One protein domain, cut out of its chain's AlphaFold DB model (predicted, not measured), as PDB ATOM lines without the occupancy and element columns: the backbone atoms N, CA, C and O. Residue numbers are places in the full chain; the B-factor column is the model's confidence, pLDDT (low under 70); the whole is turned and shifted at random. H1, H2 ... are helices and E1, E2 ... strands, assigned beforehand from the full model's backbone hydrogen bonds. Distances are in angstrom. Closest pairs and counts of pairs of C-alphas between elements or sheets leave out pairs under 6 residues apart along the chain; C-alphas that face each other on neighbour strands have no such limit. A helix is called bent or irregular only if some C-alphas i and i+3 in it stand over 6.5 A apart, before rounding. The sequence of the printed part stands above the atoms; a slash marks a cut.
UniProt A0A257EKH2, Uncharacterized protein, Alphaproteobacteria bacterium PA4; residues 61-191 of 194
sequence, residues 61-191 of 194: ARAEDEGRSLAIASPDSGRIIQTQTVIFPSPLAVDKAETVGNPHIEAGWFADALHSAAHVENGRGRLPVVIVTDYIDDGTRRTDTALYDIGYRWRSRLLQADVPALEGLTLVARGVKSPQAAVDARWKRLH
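Overview. This is residues 61 to 191 of the 194 residues of an uncharacterized protein of Alphaproteobacteria bacterium PA4 (UniProt A0A257EKH2). A twisted, bent sheet of five strands, E4 E3 E6 E7 E8, has helix H2 lying along one face, while a small second sheet, E1 E2 E5, covers part of the side away from H2, with few contacts between the two sheets. The long hairpin E6 and E7 runs out to one end of the long axis, and the link from E7 to E8 reaches the other. The printed part has 131 residues, with two named helices and eight named strands in the order E1 E2 E3 E4 E5 H1 E6 E7 E8 H2; both sheets are antiparallel and the class is mixed, helices and strands. The whole is compact, with a radius of gyration of the C-alphas of 14.8 A, and elongated, spanning 50 by 31 by 21 A.

Arrangement. E1, residues 61 to 64, and E2, residues 69 to 73, form a hairpin, with N 62 and O 71 at 2.9 A. E3, residues 79 to 87, bends by 68 degrees at residue 82 and forms a hairpin with E4, residues 97 to 100, where N 86 and O 97 are 2.8 A apart. E5, residues 104 to 106, is the antiparallel neighbour of E2, with N 70 and O 105 at 2.8 A; E4 and E5 are near each other and meet only through their link. H1, residues 111 to 117, is not on either sheet. E6, residues 124 to 137, is antiparallel to E3, with N 87 and O 130 at 2.8 A. E6, E7, residues 140 to 153, and E8, residues 165 to 174, make a meander, each strand the antiparallel neighbour of the one before; N 129 and O 148 are 2.8 A apart, as are N 149 and O 170. E8 touches E1, the closest C-alphas being those of Ala 61 and Gly 168 at 5.6 A. H2, residues 179 to 190, is on the five-stranded sheet, making two layers, a helix on one face of a sheet. Its height over the sheet is 8.7 A, and it runs along the strands, at 18 degrees to E6 on the local plane. H2 touches E6, the closest C-alphas being those of Val 129 and Val 183 at 5.9 A. In H1 and H2 every O i to N i+4 pair is within hydrogen-bond range.

Along the chain. E1 begins at C-alpha 61, (-27.788, -17.039, 150.504). E3 measures 21.7 A from first to last C-alpha, E6 35.7 A, E7 38.0 A, E8 25.5 A and H2 16.8 A. E6 begins at C-alpha 124, (-26.594, -0.347, 156.119), and H2 ends at C-alpha 190, (-21.350, 2.268, 145.527).

Size, cuts and confidence. The C-alphas farthest apart, those of Gly 139 and Leu 158, are 50.3 A apart. The printed part has no cut. The link from E7 to E8, 11 residues, is long. The mean pLDDT of the printed part is 90.9, and residues 156 to 161 are under 70.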
ATOM      1  N   ALA A  61     -28.467 -17.144 149.224       94.69
ATOM      2  CA  ALA A  61     -27.788 -17.039 150.504       94.69
ATOM      3  C   ALA A  61     -28.801 -16.926 151.639       94.69
ATOM      4  O   ALA A  61     -29.831 -16.259 151.494       94.69
ATOM      5  N   ARG A  62     -28.490 -17.552 152.771       94.81
ATOM      6  CA  ARG A  62     -29.257 -17.457 154.013       94.81
ATOM      7  C   ARG A  62     -28.342 -16.965 155.128       94.81
ATOM      8  O   ARG A  62     -27.268 -17.516 155.320       94.81
ATOM      9  N   ALA A  63     -28.788 -15.953 155.866       94.88
ATOM     10  CA  ALA A  63     -28.092 -15.493 157.061       94.88
ATOM     11  C   ALA A  63     -28.156 -16.535 158.182       94.88
ATOM     12  O   ALA A  63     -29.234 -17.035 158.519       94.88
ATOM     13  N   GLU A  64     -26.998 -16.810 158.769       93.06
ATOM     14  CA  GLU A  64     -26.789 -17.709 159.901       93.06
ATOM     15  C   GLU A  64     -26.033 -16.973 161.012       93.06
ATOM     16  O   GLU A  64     -25.537 -15.860 160.818       93.06
ATOM     17  N   ASP A  65     -26.017 -17.545 162.217       90.50
ATOM     18  CA  ASP A  65     -25.283 -16.997 163.363       90.50
ATOM     19  C   ASP A  65     -25.569 -15.511 163.647       90.50
ATOM     20  O   ASP A  65     -24.655 -14.722 163.899       90.50
ATOM     21  N   GLU A  66     -26.849 -15.130 163.577       87.88
ATOM     22  CA  GLU A  66     -27.334 -13.743 163.690       87.88
ATOM     23  C   GLU A  66     -26.800 -12.782 162.608       87.88
ATOM     24  O   GLU A  66     -26.754 -11.565 162.805       87.88
ATOM     25  N   GLY A  67     -26.425 -13.321 161.449       90.44
ATOM     26  CA  GLY A  67     -25.816 -12.592 160.344       90.44
ATOM     27  C   GLY A  67     -24.291 -12.543 160.415       90.44
ATOM     28  O   GLY A  67     -23.699 -11.718 159.737       90.44
ATOM     29  N   ARG A  68     -23.620 -13.376 161.218       92.88
ATOM     30  CA  ARG A  68     -22.148 -13.479 161.152       92.88
ATOM     31  C   ARG A  68     -21.675 -14.249 159.923       92.88
ATOM     32  O   ARG A  68     -20.547 -14.045 159.481       92.88
ATOM     33  N   SER A  69     -22.542 -15.084 159.363       95.50
ATOM     34  CA  SER A  69     -22.265 -15.910 158.196       95.50
ATOM     35  C   SER A  69     -23.448 -15.897 157.221       95.50
ATOM     36  O   SER A  69     -24.604 -15.671 157.592       95.50
ATOM     37  N   LEU A  70     -23.150 -16.105 155.940       96.88
ATOM     38  CA  LEU A  70     -24.119 -16.416 154.896       96.88
ATOM     39  C   LEU A  70     -23.843 -17.826 154.392       96.88
ATOM     40  O   LEU A  70     -22.825 -18.038 153.738       96.88
ATOM     41  N   ALA A  71     -24.758 -18.760 154.631       96.50
ATOM     42  CA  ALA A  71     -24.731 -20.059 153.972       96.50
ATOM     43  C   ALA A  71     -25.155 -19.895 152.509       96.50
ATOM     44  O   ALA A  71     -26.198 -19.292 152.229       96.50
ATOM     45  N   ILE A  72     -24.350 -20.413 151.580       95.00
ATOM     46  CA  ILE A  72     -24.572 -20.300 150.138       95.00
ATOM     47  C   ILE A  72     -25.034 -21.644 149.583       95.00
ATOM     48  O   ILE A  72     -24.443 -22.687 149.843       95.00
ATOM     49  N   ALA A  73     -26.070 -21.610 148.751       92.81
ATOM     50  CA  ALA A  73     -26.587 -22.792 148.079       92.81
ATOM     51  C   ALA A  73     -26.953 -22.491 146.623       92.81
ATOM     52  O   ALA A  73     -27.138 -21.337 146.228       92.81
ATOM     53  N   SER A  74     -27.099 -23.547 145.820       90.62
ATOM     54  CA  SER A  74     -27.847 -23.456 144.569       90.62
ATOM     55  C   SER A  74     -29.311 -23.820 144.840       90.62
ATOM     56  O   SER A  74     -29.562 -24.806 145.531       90.62
ATOM     57  N   PRO A  75     -30.295 -23.078 144.299       87.25
ATOM     58  CA  PRO A  75     -31.696 -23.480 144.382       87.25
ATOM     59  C   PRO A  75     -31.994 -24.721 143.525       87.25
ATOM     60  O   PRO A  75     -33.055 -25.321 143.666       87.25
ATOM     61  N   ASP A  76     -31.078 -25.098 142.629       86.25
ATOM     62  CA  ASP A  76     -31.161 -26.312 141.829       86.25
ATOM     63  C   ASP A  76     -30.385 -27.442 142.515       86.25
ATOM     64  O   ASP A  76     -29.155 -27.460 142.518       86.25
ATOM     65  N   SER A  77     -31.115 -28.399 143.092       80.00
ATOM     66  CA  SER A  77     -30.534 -29.553 143.792       80.00
ATOM     67  C   SER A  77     -29.698 -30.483 142.900       80.00
ATOM     68  O   SER A  77     -28.921 -31.275 143.425       80.00
ATOM     69  N   GLY A  78     -29.816 -30.384 141.569       83.94
ATOM     70  CA  GLY A  78     -28.966 -31.125 140.633       83.94
ATOM     71  C   GLY A  78     -27.543 -30.568 140.522       83.94
ATOM     72  O   GLY A  78     -26.687 -31.193 139.895       83.94
ATOM     73  N   ARG A  79     -27.276 -29.401 141.128       89.06
ATOM     74  CA  ARG A  79     -25.996 -28.696 141.042       89.06
ATOM     75  C   ARG A  79     -25.245 -28.764 142.354       89.06
ATOM     76  O   ARG A  79     -25.604 -28.111 143.333       89.06
ATOM     77  N   ILE A  80     -24.154 -29.519 142.350       90.44
ATOM     78  CA  ILE A  80     -23.345 -29.747 143.546       90.44
ATOM     79  C   ILE A  80     -22.148 -28.804 143.517       90.44
ATOM     80  O   ILE A  80     -21.226 -28.988 142.719       90.44
ATOM     81  N   ILE A  81     -22.155 -27.806 144.399       92.81
ATOM     82  CA  ILE A  81     -21.029 -26.885 144.581       92.81
ATOM     83  C   ILE A  81     -19.849 -27.659 145.177       92.81
ATOM     84  O   ILE A  81     -20.006 -28.370 146.166       92.81
ATOM     85  N   GLN A  82     -18.674 -27.525 144.566       94.00
ATOM     86  CA  GLN A  82     -17.442 -28.175 145.012       94.00
ATOM     87  C   GLN A  82     -16.574 -27.190 145.793       94.00
ATOM     88  O   GLN A  82     -16.236 -27.424 146.955       94.00
ATOM     89  N   THR A  83     -16.253 -26.068 145.149       95.25
ATOM     90  CA  THR A  83     -15.398 -25.015 145.696       95.25
ATOM     91  C   THR A  83     -15.939 -23.641 145.330       95.25
ATOM     92  O   THR A  83     -16.559 -23.456 144.276       95.25
ATOM     93  N   GLN A  84     -15.686 -22.666 146.200       96.25
ATOM     94  CA  GLN A  84     -15.930 -21.259 145.908       96.25
ATOM     95  C   GLN A  84     -14.732 -20.406 146.291       96.25
ATOM     96  O   GLN A  84     -14.189 -20.561 147.381       96.25
ATOM     97  N   THR A  85     -14.393 -19.463 145.419       97.50
ATOM     98  CA  THR A  85     -13.439 -18.390 145.701       97.50
ATOM     99  C   THR A  85     -14.183 -17.063 145.706       97.50
ATOM    100  O   THR A  85     -14.813 -16.692 144.712       97.50
ATOM    101  N   VAL A  86     -14.090 -16.334 146.812       98.00
ATOM    102  CA  VAL A  86     -14.677 -15.007 146.998       98.00
ATOM    103  C   VAL A  86     -13.583 -13.963 146.829       98.00
ATOM    104  O   VAL A  86     -12.556 -13.994 147.504       98.00
ATOM    105  N   ILE A  87     -13.798 -13.041 145.898       98.25
ATOM    106  CA  ILE A  87     -12.867 -11.973 145.549       98.25
ATOM    107  C   ILE A  87     -13.463 -10.646 146.001       98.25
ATOM    108  O   ILE A  87     -14.549 -10.255 145.554       98.25
ATOM    109  N   PHE A  88     -12.725  -9.956 146.864       98.19
ATOM    110  CA  PHE A  88     -13.099  -8.669 147.436       98.19
ATOM    111  C   PHE A  88     -12.583  -7.489 146.594       98.19
ATOM    112  O   PHE A  88     -11.661  -7.654 145.787       98.19
ATOM    113  N   PRO A  89     -13.162  -6.286 146.765       97.69
ATOM    114  CA  PRO A  89     -12.618  -5.060 146.192       97.69
ATOM    115  C   PRO A  89     -11.183  -4.800 146.666       97.69
ATOM    116  O   PRO A  89     -10.904  -4.868 147.862       97.69
ATOM    117  N   SER A  90     -10.296  -4.409 145.749       95.50
ATOM    118  CA  SER A  90      -8.899  -4.068 146.050       95.50
ATOM    119  C   SER A  90      -8.750  -2.993 147.140       95.50
ATOM    120  O   SER A  90      -7.850  -3.136 147.964       95.50
ATOM    121  N   PRO A  91      -9.608  -1.945 147.216       93.00
ATOM    122  CA  PRO A  91      -9.514  -0.933 148.275       93.00
ATOM    123  C   PRO A  91      -9.670  -1.467 149.703       93.00
ATOM    124  O   PRO A  91      -9.251  -0.791 150.634       93.00
ATOM    125  N   LEU A  92     -10.256  -2.657 149.888       94.06
ATOM    126  CA  LEU A  92     -10.344  -3.279 151.210       94.06
ATOM    127  C   LEU A  92      -9.038  -3.959 151.632       94.06
ATOM    128  O   LEU A  92      -8.863  -4.220 152.816       94.06
ATOM    129  N   ALA A  93      -8.137  -4.264 150.690       94.12
ATOM    130  CA  ALA A  93      -6.909  -5.022 150.946       94.12
ATOM    131  C   ALA A  93      -7.147  -6.340 151.719       94.12
ATOM    132  O   ALA A  93      -6.330  -6.749 152.539       94.12
ATOM    133  N   VAL A  94      -8.281  -6.997 151.452       94.38
ATOM    134  CA  VAL A  94      -8.658  -8.297 152.022       94.38
ATOM    135  C   VAL A  94      -8.270  -9.402 151.042       94.38
ATOM    136  O   VAL A  94      -8.582  -9.315 149.850       94.38
ATOM    137  N   ASP A  95      -7.612 -10.445 151.546       93.25
ATOM    138  CA  ASP A  95      -7.268 -11.624 150.756       93.25
ATOM    139  C   ASP A  95      -8.516 -12.345 150.236       93.25
ATOM    140  O   ASP A  95      -9.602 -12.299 150.815       93.25
ATOM    141  N   LYS A  96      -8.366 -13.054 149.118       95.88
ATOM    142  CA  LYS A  96      -9.447 -13.900 148.601       95.88
ATOM    143  C   LYS A  96      -9.759 -14.998 149.616       95.88
ATOM    144  O   LYS A  96      -8.843 -15.625 150.140       95.88
ATOM    145  N   ALA A  97     -11.041 -15.268 149.829       94.88
ATOM    146  CA  ALA A  97     -11.479 -16.369 150.680       94.88
ATOM    147  C   ALA A  97     -11.839 -17.588 149.826       94.88
ATOM    148  O   ALA A  97     -12.433 -17.443 148.756       94.88
ATOM    149  N   GLU A  98     -11.507 -18.783 150.303       94.44
ATOM    150  CA  GLU A  98     -11.823 -20.041 149.629       94.44
ATOM    151  C   GLU A  98     -12.610 -20.963 150.555       94.44
ATOM    152  O   GLU A  98     -12.293 -21.104 151.734       94.44
ATOM    153  N   THR A  99     -13.636 -21.614 150.011       92.56
ATOM    154  CA  THR A  99     -14.416 -22.630 150.723       92.56
ATOM    155  C   THR A  99     -14.476 -23.918 149.913       92.56
ATOM    156  O   THR A  99     -14.555 -23.901 148.681       92.56
ATOM    157  N   VAL A 100     -14.436 -25.050 150.619       91.38
ATOM    158  CA  VAL A 100     -14.484 -26.400 150.044       91.38
ATOM    159  C   VAL A 100     -15.561 -27.190 150.774       91.38
ATOM    160  O   VAL A 100     -15.533 -27.289 151.999       91.38
ATOM    161  N   GLY A 101     -16.530 -27.738 150.042       79.81
ATOM    162  CA  GLY A 101     -17.586 -28.602 150.591       79.81
ATOM    163  C   GLY A 101     -18.665 -27.909 151.440       79.81
ATOM    164  O   GLY A 101     -19.800 -28.373 151.433       79.81
ATOM    165  N   ASN A 102     -18.360 -26.793 152.113       89.69
ATOM    166  CA  ASN A 102     -19.329 -25.966 152.841       89.69
ATOM    167  C   ASN A 102     -19.306 -24.516 152.319       89.69
ATOM    168  O   ASN A 102     -18.538 -23.701 152.837       89.69
ATOM    169  N   PRO A 103     -20.083 -24.183 151.276       93.56
ATOM    170  CA  PRO A 103     -20.081 -22.851 150.680       93.56
ATOM    171  C   PRO A 103     -20.703 -21.819 151.625       93.56
ATOM    172  O   PRO A 103     -21.893 -21.878 151.935       93.56
ATOM    173  N   HIS A 104     -19.906 -20.853 152.075       96.44
ATOM    174  CA  HIS A 104     -20.370 -19.789 152.959       96.44
ATOM    175  C   HIS A 104     -19.532 -18.515 152.806       96.44
ATOM    176  O   HIS A 104     -18.472 -18.523 152.180       96.44
ATOM    177  N   ILE A 105     -20.022 -17.414 153.375       97.06
ATOM    178  CA  ILE A 105     -19.278 -16.161 153.539       97.06
ATOM    179  C   ILE A 105     -19.333 -15.736 154.998       97.06
ATOM    180  O   ILE A 105     -20.425 -15.623 155.549       97.06
ATOM    181  N   GLU A 106     -18.185 -15.438 155.602       95.69
ATOM    182  CA  GLU A 106     -18.115 -14.917 156.969       95.69
ATOM    183  C   GLU A 106     -17.898 -13.403 156.974       95.69
ATOM    184  O   GLU A 106     -17.059 -12.871 156.247       95.69
ATOM    185  N   ALA A 107     -18.618 -12.699 157.848       94.69
ATOM    186  CA  ALA A 107     -18.428 -11.266 158.055       94.69
ATOM    187  C   ALA A 107     -17.004 -10.948 158.542       94.69
ATOM    188  O   ALA A 107     -16.431  -9.926 158.170       94.69
ATOM    189  N   GLY A 108     -16.422 -11.846 159.346       92.94
ATOM    190  CA  GLY A 108     -15.086 -11.690 159.921       92.94
ATOM    191  C   GLY A 108     -13.962 -11.598 158.887       92.94
ATOM    192  O   GLY A 108     -12.923 -11.029 159.195       92.94
ATOM    193  N   TRP A 109     -14.167 -12.077 157.653       95.06
ATOM    194  CA  TRP A 109     -13.151 -11.985 156.597       95.06
ATOM    195  C   TRP A 109     -12.873 -10.547 156.158       95.06
ATOM    196  O   TRP A 109     -11.777 -10.253 155.702       95.06
ATOM    197  N   PHE A 110     -13.856  -9.651 156.276       94.50
ATOM    198  CA  PHE A 110     -13.766  -8.292 155.735       94.50
ATOM    199  C   PHE A 110     -14.244  -7.197 156.692       94.50
ATOM    200  O   PHE A 110     -14.177  -6.028 156.319       94.50
ATOM    201  N   ALA A 111     -14.751  -7.536 157.883       92.38
ATOM    202  CA  ALA A 111     -15.385  -6.585 158.800       92.38
ATOM    203  C   ALA A 111     -14.510  -5.353 159.081       92.38
ATOM    204  O   ALA A 111     -14.948  -4.233 158.827       92.38
ATOM    205  N   ASP A 112     -13.267  -5.554 159.522       90.19
ATOM    206  CA  ASP A 112     -12.374  -4.460 159.930       90.19
ATOM    207  C   ASP A 112     -12.012  -3.534 158.758       90.19
ATOM    208  O   ASP A 112     -12.068  -2.301 158.863       90.19
ATOM    209  N   ALA A 113     -11.694  -4.130 157.606       92.06
ATOM    210  CA  ALA A 113     -11.392  -3.397 156.382       92.06
ATOM    211  C   ALA A 113     -12.612  -2.615 155.879       92.06
ATOM    212  O   ALA A 113     -12.501  -1.447 155.511       92.06
ATOM    213  N   LEU A 114     -13.793  -3.238 155.899       91.94
ATOM    214  CA  LEU A 114     -15.041  -2.617 155.472       91.94
ATOM    215  C   LEU A 114     -15.438  -1.457 156.388       91.94
ATOM    216  O   LEU A 114     -15.853  -0.417 155.884       91.94
ATOM    217  N   HIS A 115     -15.287  -1.619 157.704       89.00
ATOM    218  CA  HIS A 115     -15.553  -0.565 158.682       89.00
ATOM    219  C   HIS A 115     -14.683   0.673 158.429       89.00
ATOM    220  O   HIS A 115     -15.155   1.803 158.525       89.00
ATOM    221  N   SER A 116     -13.420   0.456 158.054       86.25
ATOM    222  CA  SER A 116     -12.462   1.532 157.785       86.25
ATOM    223  C   SER A 116     -12.684   2.204 156.426       86.25
ATOM    224  O   SER A 116     -12.497   3.412 156.292       86.25
ATOM    225  N   ALA A 117     -13.062   1.429 155.408       85.56
ATOM    226  CA  ALA A 117     -13.121   1.890 154.023       85.56
ATOM    227  C   ALA A 117     -14.488   2.441 153.595       85.56
ATOM    228  O   ALA A 117     -14.558   3.175 152.613       85.56
ATOM    229  N   ALA A 118     -15.578   2.080 154.279       82.88
ATOM    230  CA  ALA A 118     -16.926   2.503 153.915       82.88
ATOM    231  C   ALA A 118     -17.625   3.206 155.077       82.88
ATOM    232  O   ALA A 118     -17.942   2.600 156.098       82.88
ATOM    233  N   HIS A 119     -17.959   4.479 154.874       74.19
ATOM    234  CA  HIS A 119     -18.868   5.192 155.761       74.19
ATOM    235  C   HIS A 119     -20.308   5.037 155.263       74.19
ATOM    236  O   HIS A 119     -20.616   5.376 154.121       74.19
ATOM    237  N   VAL A 120     -21.199   4.521 156.112       78.69
ATOM    238  CA  VAL A 120     -22.617   4.322 155.779       78.69
ATOM    239  C   VAL A 120     -23.512   5.048 156.781       78.69
ATOM    240  O   VAL A 120     -23.572   4.679 157.950       78.69
ATOM    241  N   GLU A 121     -24.258   6.053 156.313       70.38
ATOM    242  CA  GLU A 121     -25.041   6.961 157.175       70.38
ATOM    243  C   GLU A 121     -26.079   6.244 158.057       70.38
ATOM    244  O   GLU A 121     -26.312   6.633 159.195       70.38
ATOM    245  N   ASN A 122     -26.687   5.161 157.559       79.06
ATOM    246  CA  ASN A 122     -27.745   4.422 158.264       79.06
ATOM    247  C   ASN A 122     -27.273   3.070 158.821       79.06
ATOM    248  O   ASN A 122     -28.092   2.187 159.101       79.06
ATOM    249  N   GLY A 123     -25.956   2.851 158.882       84.81
ATOM    250  CA  GLY A 123     -25.381   1.568 159.274       84.81
ATOM    251  C   GLY A 123     -25.693   0.423 158.305       84.81
ATOM    252  O   GLY A 123     -25.389  -0.716 158.615       84.81
ATOM    253  N   ARG A 124     -26.306   0.672 157.141       90.62
ATOM    254  CA  ARG A 124     -26.594  -0.347 156.119       90.62
ATOM    255  C   ARG A 124     -25.799  -0.065 154.864       90.62
ATOM    256  O   ARG A 124     -25.740   1.082 154.428       90.62
ATOM    257  N   GLY A 125     -25.272  -1.112 154.249       92.88
ATOM    258  CA  GLY A 125     -24.498  -0.979 153.027       92.88
ATOM    259  C   GLY A 125     -24.526  -2.227 152.165       92.88
ATOM    260  O   GLY A 125     -25.211  -3.214 152.451       92.88
ATOM    261  N   ARG A 126     -23.788  -2.144 151.060       95.31
ATOM    262  CA  ARG A 126     -23.580  -3.254 150.134       95.31
ATOM    263  C   ARG A 126     -22.095  -3.441 149.908       95.31
ATOM    264  O   ARG A 126     -21.401  -2.483 149.578       95.31
ATOM    265  N   LEU A 127     -21.627  -4.672 150.060       96.75
ATOM    266  CA  LEU A 127     -20.268  -5.065 149.724       96.75
ATOM    267  C   LEU A 127     -20.299  -5.860 148.414       96.75
ATOM    268  O   LEU A 127     -20.814  -6.980 148.406       96.75
ATOM    269  N   PRO A 128     -19.792  -5.315 147.298       98.00
ATOM    270  CA  PRO A 128     -19.676  -6.084 146.076       98.00
ATOM    271  C   PRO A 128     -18.554  -7.117 146.188       98.00
ATOM    272  O   PRO A 128     -17.460  -6.795 146.645       98.00
ATOM    273  N   VAL A 129     -18.813  -8.335 145.721       98.38
ATOM    274  CA  VAL A 129     -17.848  -9.441 145.652       98.38
ATOM    275  C   VAL A 129     -18.010 -10.199 144.342       98.38
ATOM    276  O   VAL A 129     -19.119 -10.329 143.822       98.38
ATOM    277  N   VAL A 130     -16.920 -10.741 143.804       98.44
ATOM    278  CA  VAL A 130     -17.013 -11.764 142.752       98.44
ATOM    279  C   VAL A 130     -16.891 -13.136 143.391       98.44
ATOM    280  O   VAL A 130     -15.969 -13.374 144.162       98.44
ATOM    281  N   ILE A 131     -17.808 -14.035 143.047       97.69
ATOM    282  CA  ILE A 131     -17.772 -15.432 143.473       97.69
ATOM    283  C   ILE A 131     -17.469 -16.279 142.240       97.69
ATOM    284  O   ILE A 131     -18.233 -16.288 141.269       97.69
ATOM    285  N   VAL A 132     -16.331 -16.970 142.276       96.75
ATOM    286  CA  VAL A 132     -15.982 -18.026 141.324       96.75
ATOM    287  C   VAL A 132     -16.440 -19.336 141.940       96.75
ATOM    288  O   VAL A 132     -16.021 -19.664 143.044       96.75
ATOM    289  N   THR A 133     -17.321 -20.063 141.260       96.00
ATOM    290  CA  THR A 133     -17.874 -21.323 141.766       96.00
ATOM    291  C   THR A 133     -17.550 -22.451 140.811       96.00
ATOM    292  O   THR A 133     -17.994 -22.417 139.663       96.00
ATOM    293  N   ASP A 134     -16.850 -23.473 141.298       94.62
ATOM    294  CA  ASP A 134     -16.799 -24.763 140.620       94.62
ATOM    295  C   ASP A 134     -17.928 -25.650 141.132       94.62
ATOM    296  O   ASP A 134     -18.146 -25.803 142.339       94.62
ATOM    297  N   TYR A 135     -18.651 -26.258 140.202       93.81
ATOM    298  CA  TYR A 135     -19.790 -27.105 140.509       93.81
ATOM    299  C   TYR A 135     -19.903 -28.254 139.513       93.81
ATOM    300  O   TYR A 135     -19.351 -28.216 138.411       93.81
ATOM    301  N   ILE A 136     -20.619 -29.295 139.918       92.00
ATOM    302  CA  ILE A 136     -21.016 -30.392 139.041       92.00
ATOM    303  C   ILE A 136     -22.455 -30.142 138.592       92.00
ATOM    304  O   ILE A 136     -23.323 -29.918 139.433       92.00
ATOM    305  N   ASP A 137     -22.689 -30.177 137.281       90.81
ATOM    306  CA  ASP A 137     -24.010 -30.121 136.643       90.81
ATOM    307  C   ASP A 137     -24.138 -31.365 135.761       90.81
ATOM    308  O   ASP A 137     -23.377 -31.509 134.798       90.81
ATOM    309  N   ASP A 138     -25.017 -32.293 136.139       87.81
ATOM    310  CA  ASP A 138     -25.223 -33.575 135.442       87.81
ATOM    311  C   ASP A 138     -23.903 -34.334 135.163       87.81
ATOM    312  O   ASP A 138     -23.535 -34.647 134.031       87.81
ATOM    313  N   GLY A 139     -23.093 -34.518 136.213       88.25
ATOM    314  CA  GLY A 139     -21.790 -35.197 136.140       88.25
ATOM    315  C   GLY A 139     -20.672 -34.409 135.442       88.25
ATOM    316  O   GLY A 139     -19.519 -34.837 135.458       88.25
ATOM    317  N   THR A 140     -20.966 -33.237 134.875       89.06
ATOM    318  CA  THR A 140     -19.977 -32.396 134.193       89.06
ATOM    319  C   THR A 140     -19.470 -31.302 135.123       89.06
ATOM    320  O   THR A 140     -20.259 -30.526 135.661       89.06
ATOM    321  N   ARG A 141     -18.144 -31.181 135.273       90.88
ATOM    322  CA  ARG A 141     -17.544 -30.048 135.989       90.88
ATOM    323  C   ARG A 141     -17.729 -28.760 135.194       90.88
ATOM    324  O   ARG A 141     -17.414 -28.690 134.005       90.88
ATOM    325  N   ARG A 142     -18.234 -27.735 135.869       92.62
ATOM    326  CA  ARG A 142     -18.494 -26.398 135.346       92.62
ATOM    327  C   ARG A 142     -17.904 -25.362 136.293       92.62
ATOM    328  O   ARG A 142     -17.766 -25.616 137.487       92.62
ATOM    329  N   THR A 143     -17.630 -24.186 135.744       92.88
ATOM    330  CA  THR A 143     -17.198 -23.015 136.504       92.88
ATOM    331  C   THR A 143     -18.104 -21.847 136.136       92.88
ATOM    332  O   THR A 143     -18.320 -21.585 134.952       92.88
ATOM    333  N   ASP A 144     -18.635 -21.153 137.138       93.88
ATOM    334  CA  ASP A 144     -19.330 -19.875 136.971       93.88
ATOM    335  C   ASP A 144     -18.550 -18.762 137.668       93.88
ATOM    336  O   ASP A 144     -17.882 -18.974 138.678       93.88
ATOM    337  N   THR A 145     -18.617 -17.557 137.116       95.94
ATOM    338  CA  THR A 145     -17.994 -16.371 137.706       95.94
ATOM    339  C   THR A 145     -18.984 -15.227 137.643       95.94
ATOM    340  O   THR A 145     -19.305 -14.713 136.565       95.94
ATOM    341  N   ALA A 146     -19.472 -14.822 138.809       96.50
ATOM    342  CA  ALA A 146     -20.540 -13.847 138.930       96.50
ATOM    343  C   ALA A 146     -20.221 -12.794 139.994       96.50
ATOM    344  O   ALA A 146     -19.591 -13.069 141.012       96.50
ATOM    345  N   LEU A 147     -20.658 -11.567 139.724       97.75
ATOM    346  CA  LEU A 147     -20.584 -10.436 140.636       97.75
ATOM    347  C   LEU A 147     -21.880 -10.378 141.441       97.75
ATOM    348  O   LEU A 147     -22.972 -10.347 140.863       97.75
ATOM    349  N   TYR A 148     -21.742 -10.292 142.755       98.19
ATOM    350  CA  TYR A 148     -22.832 -10.159 143.704       98.19
ATOM    351  C   TYR A 148     -22.622  -8.943 144.604       98.19
ATOM    352  O   TYR A 148     -21.492  -8.538 144.846       98.19
ATOM    353  N   ASP A 149     -23.711  -8.396 145.130       97.88
ATOM    354  CA  ASP A 149     -23.682  -7.499 146.282       97.88
ATOM    355  C   ASP A 149     -24.118  -8.287 147.527       97.88
ATOM    356  O   ASP A 149     -25.202  -8.880 147.543       97.88
ATOM    357  N   ILE A 150     -23.304  -8.256 148.582       97.56
ATOM    358  CA  ILE A 150     -23.674  -8.699 149.927       97.56
ATOM    359  C   ILE A 150     -24.353  -7.527 150.633       97.56
ATOM    360  O   ILE A 150     -23.741  -6.474 150.818       97.56
ATOM    361  N   GLY A 151     -25.612  -7.696 151.025       95.88
ATOM    362  CA  GLY A 151     -26.299  -6.733 151.886       95.88
ATOM    363  C   GLY A 151     -25.851  -6.910 153.331       95.88
ATOM    364  O   GLY A 151     -25.830  -8.038 153.826       95.88
ATOM    365  N   TYR A 152     -25.508  -5.816 154.009       95.06
ATOM    366  CA  TYR A 152     -25.088  -5.863 155.405       95.06
ATOM    367  C   TYR A 152     -25.651  -4.704 156.228       95.06
ATOM    368  O   TYR A 152     -26.004  -3.642 155.702       95.06
ATOM    369  N   ARG A 153     -25.678  -4.904 157.548       92.56
ATOM    370  CA  ARG A 153     -26.048  -3.893 158.534       92.56
ATOM    371  C   ARG A 153     -25.137  -3.926 159.761       92.56
ATOM    372  O   ARG A 153     -25.109  -4.912 160.491       92.56
ATOM    373  N   TRP A 154     -24.467  -2.817 160.036       89.31
ATOM    374  CA  TRP A 154     -23.819  -2.530 161.308       89.31
ATOM    375  C   TRP A 154     -24.858  -2.467 162.425       89.31
ATOM    376  O   TRP A 154     -25.896  -1.808 162.312       89.31
ATOM    377  N   ARG A 155     -24.583  -3.173 163.518       73.56
ATOM    378  CA  ARG A 155     -25.341  -3.067 164.761       73.56
ATOM    379  C   ARG A 155     -24.372  -2.584 165.825       73.56
ATOM    380  O   ARG A 155     -23.432  -3.306 166.126       73.56
ATOM    381  N   SER A 156     -24.634  -1.416 166.404       62.25
ATOM    382  CA  SER A 156     -23.879  -0.930 167.562       62.25
ATOM    383  C   SER A 156     -24.040  -1.943 168.699       62.25
ATOM    384  O   SER A 156     -25.133  -2.069 169.267       62.25
ATOM    385  N   ARG A 157     -22.974  -2.673 169.032       62.09
ATOM    386  CA  ARG A 157     -22.905  -3.448 170.273       62.09
ATOM    387  C   ARG A 157     -22.044  -2.662 171.249       62.09
ATOM    388  O   ARG A 157     -20.860  -2.484 171.026       62.09
ATOM    389  N   LEU A 158     -22.637  -2.242 172.365       55.53
ATOM    390  CA  LEU A 158     -21.997  -1.418 173.404       55.53
ATOM    391  C   LEU A 158     -20.684  -2.001 173.987       55.53
ATOM    392  O   LEU A 158     -19.998  -1.290 174.712       55.53
ATOM    393  N   LEU A 159     -20.348  -3.276 173.726       58.97
ATOM    394  CA  LEU A 159     -19.241  -4.008 174.367       58.97
ATOM    395  C   LEU A 159     -18.461  -4.972 173.440       58.97
ATOM    396  O   LEU A 159     -17.599  -5.700 173.927       58.97
ATOM    397  N   GLN A 160     -18.754  -5.047 172.138       60.72
ATOM    398  CA  GLN A 160     -18.086  -5.973 171.202       60.72
ATOM    399  C   GLN A 160     -17.645  -5.237 169.943       60.72
ATOM    400  O   GLN A 160     -18.274  -4.251 169.575       60.72
ATOM    401  N   ALA A 161     -16.594  -5.742 169.286       63.25
ATOM    402  CA  ALA A 161     -16.157  -5.241 167.988       63.25
ATOM    403  C   ALA A 161     -17.348  -5.157 167.021       63.25
ATOM    404  O   ALA A 161     -18.176  -6.077 166.962       63.25
ATOM    405  N   ASP A 162     -17.436  -4.046 166.292       72.38
ATOM    406  CA  ASP A 162     -18.465  -3.848 165.284       72.38
ATOM    407  C   ASP A 162     -18.235  -4.883 164.177       72.38
ATOM    408  O   ASP A 162     -17.273  -4.815 163.421       72.38
ATOM    409  N   VAL A 163     -19.104  -5.893 164.118       83.94
ATOM    410  CA  VAL A 163     -19.147  -6.893 163.044       83.94
ATOM    411  C   VAL A 163     -20.453  -6.674 162.289       83.94
ATOM    412  O   VAL A 163     -21.518  -6.642 162.923       83.94
ATOM    413  N   PRO A 164     -20.421  -6.517 160.955       91.31
ATOM    414  CA  PRO A 164     -21.630  -6.253 160.199       91.31
ATOM    415  C   PRO A 164     -22.483  -7.524 160.141       91.31
ATOM    416  O   PRO A 164     -21.992  -8.606 159.828       91.31
ATOM    417  N   ALA A 165     -23.780  -7.397 160.419       93.50
ATOM    418  CA  ALA A 165     -24.729  -8.484 160.224       93.50
ATOM    419  C   ALA A 165     -25.056  -8.609 158.730       93.50
ATOM    420  O   ALA A 165     -25.601  -7.680 158.131       93.50
ATOM    421  N   LEU A 166     -24.729  -9.750 158.135       96.00
ATOM    422  CA  LEU A 166     -25.016 -10.092 156.751       96.00
ATOM    423  C   LEU A 166     -26.499 -10.436 156.595       96.00
ATOM    424  O   LEU A 166     -27.063 -11.202 157.376       96.00
ATOM    425  N   GLU A 167     -27.140  -9.851 155.587       94.94
ATOM    426  CA  GLU A 167     -28.588  -9.961 155.374       94.94
ATOM    427  C   GLU A 167     -28.928 -10.820 154.148       94.94
ATOM    428  O   GLU A 167     -29.960 -11.490 154.131       94.94
ATOM    429  N   GLY A 168     -28.062 -10.843 153.131       94.56
ATOM    430  CA  GLY A 168     -28.269 -11.671 151.946       94.56
ATOM    431  C   GLY A 168     -27.343 -11.333 150.784       94.56
ATOM    432  O   GLY A 168     -26.425 -10.521 150.907       94.56
ATOM    433  N   LEU A 169     -27.620 -11.957 149.639       95.44
ATOM    434  CA  LEU A 169     -26.814 -11.878 148.424       95.44
ATOM    435  C   LEU A 169     -27.698 -11.504 147.226       95.44
ATOM    436  O   LEU A 169     -28.738 -12.119 147.004       95.44
ATOM    437  N   THR A 170     -27.289 -10.506 146.442       95.81
ATOM    438  CA  THR A 170     -27.996 -10.073 145.224       95.81
ATOM    439  C   THR A 170     -27.092 -10.209 144.012       95.81
ATOM    440  O   THR A 170     -25.987  -9.675 144.003       95.81
ATOM    441  N   LEU A 171     -27.557 -10.897 142.970       96.69
ATOM    442  CA  LEU A 171     -26.812 -11.024 141.720       96.69
ATOM    443  C   LEU A 171     -26.766  -9.685 140.972       96.69
ATOM    444  O   LEU A 171     -27.803  -9.073 140.730       96.69
ATOM    445  N   VAL A 172     -25.570  -9.276 140.546       96.31
ATOM    446  CA  VAL A 172     -25.345  -8.050 139.766       96.31
ATOM    447  C   VAL A 172     -25.009  -8.370 138.312       96.31
ATOM    448  O   VAL A 172     -25.579  -7.774 137.403       96.31
ATOM    449  N   ALA A 173     -24.074  -9.294 138.077       94.38
ATOM    450  CA  ALA A 173     -23.638  -9.672 136.735       94.38
ATOM    451  C   ALA A 173     -23.117 -11.112 136.699       94.38
ATOM    452  O   ALA A 173     -22.658 -11.640 137.708       94.38
ATOM    453  N   ARG A 174     -23.158 -11.735 135.521       92.94
ATOM    454  CA  ARG A 174     -22.685 -13.106 135.269       92.94
ATOM    455  C   ARG A 174     -21.591 -13.114 134.208       92.94
ATOM    456  O   ARG A 174     -21.499 -12.172 133.425       92.94
ATOM    457  N   GLY A 175     -20.813 -14.195 134.149       89.31
ATOM    458  CA  GLY A 175     -19.777 -14.382 133.130       89.31
ATOM    459  C   GLY A 175     -18.693 -13.303 133.183       89.31
ATOM    460  O   GLY A 175     -18.235 -12.823 132.144       89.31
ATOM    461  N   VAL A 176     -18.328 -12.868 134.392       91.19
ATOM    462  CA  VAL A 176     -17.354 -11.792 134.594       91.19
ATOM    463  C   VAL A 176     -15.973 -12.265 134.142       91.19
ATOM    464  O   VAL A 176     -15.368 -13.127 134.768       91.19
ATOM    465  N   LYS A 177     -15.457 -11.673 133.058       89.94
ATOM    466  CA  LYS A 177     -14.154 -12.042 132.473       89.94
ATOM    467  C   LYS A 177     -12.953 -11.516 133.262       89.94
ATOM    468  O   LYS A 177     -11.920 -12.171 133.298       89.94
ATOM    469  N   SER A 178     -13.100 -10.348 133.890       93.88
ATOM    470  CA  SER A 178     -12.045  -9.683 134.668       93.88
ATOM    471  C   SER A 178     -12.530  -9.440 136.102       93.88
ATOM    472  O   SER A 178     -13.002  -8.337 136.392       93.88
ATOM    473  N   PRO A 179     -12.455 -10.452 136.990       94.69
ATOM    474  CA  PRO A 179     -13.047 -10.410 138.328       94.69
ATOM    475  C   PRO A 179     -12.677  -9.168 139.142       94.69
ATOM    476  O   PRO A 179     -13.569  -8.436 139.565       94.69
ATOM    477  N   GLN A 180     -11.376  -8.885 139.278       97.25
ATOM    478  CA  GLN A 180     -10.895  -7.768 140.097       97.25
ATOM    479  C   GLN A 180     -11.374  -6.414 139.558       97.25
ATOM    480  O   GLN A 180     -11.941  -5.603 140.283       97.25
ATOM    481  N   ALA A 181     -11.233  -6.191 138.249       96.94
ATOM    482  CA  ALA A 181     -11.667  -4.945 137.623       96.94
ATOM    483  C   ALA A 181     -13.185  -4.723 137.761       96.94
ATOM    484  O   ALA A 181     -13.635  -3.592 137.948       96.94
ATOM    485  N   ALA A 182     -13.984  -5.792 137.682       97.50
ATOM    486  CA  ALA A 182     -15.435  -5.706 137.807       97.50
ATOM    487  C   ALA A 182     -15.884  -5.373 139.235       97.50
ATOM    488  O   ALA A 182     -16.760  -4.517 139.406       97.50
ATOM    489  N   VAL A 183     -15.287  -6.018 140.246       98.12
ATOM    490  CA  VAL A 183     -15.611  -5.747 141.653       98.12
ATOM    491  C   VAL A 183     -15.149  -4.348 142.066       98.12
ATOM    492  O   VAL A 183     -15.936  -3.605 142.649       98.12
ATOM    493  N   ASP A 184     -13.963  -3.912 141.636       97.44
ATOM    494  CA  ASP A 184     -13.443  -2.569 141.916       97.44
ATOM    495  C   ASP A 184     -14.291  -1.480 141.242       97.44
ATOM    496  O   ASP A 184     -14.602  -0.446 141.836       97.44
ATOM    497  N   ALA A 185     -14.731  -1.715 140.001       96.75
ATOM    498  CA  ALA A 185     -15.635  -0.800 139.317       96.75
ATOM    499  C   ALA A 185     -17.005  -0.722 140.011       96.75
ATOM    500  O   ALA A 185     -17.621   0.345 140.033       96.75
ATOM    501  N   ARG A 186     -17.510  -1.835 140.565       97.00
ATOM    502  CA  ARG A 186     -18.754  -1.841 141.349       97.00
ATOM    503  C   ARG A 186     -18.576  -1.109 142.675       97.00
ATOM    504  O   ARG A 186     -19.455  -0.323 143.014       97.00
ATOM    505  N   TRP A 187     -17.447  -1.304 143.352       95.75
ATOM    506  CA  TRP A 187     -17.095  -0.603 144.586       95.75
ATOM    507  C   TRP A 187     -17.136   0.915 144.408       95.75
ATOM    508  O   TRP A 187     -17.896   1.585 145.101       95.75
ATOM    509  N   LYS A 188     -16.428   1.444 143.401       94.50
ATOM    510  CA  LYS A 188     -16.391   2.888 143.098       94.50
ATOM    511  C   LYS A 188     -17.770   3.491 142.822       94.50
ATOM    512  O   LYS A 188     -18.003   4.656 143.119       94.50
ATOM    513  N   ARG A 189     -18.694   2.716 142.239       93.25
ATOM    514  CA  ARG A 189     -20.078   3.167 142.009       93.25
ATOM    515  C   ARG A 189     -20.909   3.213 143.290       93.25
ATOM    516  O   ARG A 189     -21.839   4.007 143.353       93.25
ATOM    517  N   LEU A 190     -20.633   2.332 144.250       90.25
ATOM    518  CA  LEU A 190     -21.350   2.268 145.527       90.25
ATOM    519  C   LEU A 190     -20.805   3.277 146.547       90.25
ATOM    520  O   LEU A 190     -21.582   3.788 147.343       90.25
ATOM    521  N   HIS A 191     -19.509   3.588 146.480       85.88
ATOM    522  CA  HIS A 191     -18.829   4.530 147.371       85.88
ATOM    523  C   HIS A 191     -18.125   5.625 146.549       85.88
ATOM    524  O   HIS A 191     -16.900   5.620 146.405       85.88
TER     525      HIS A 191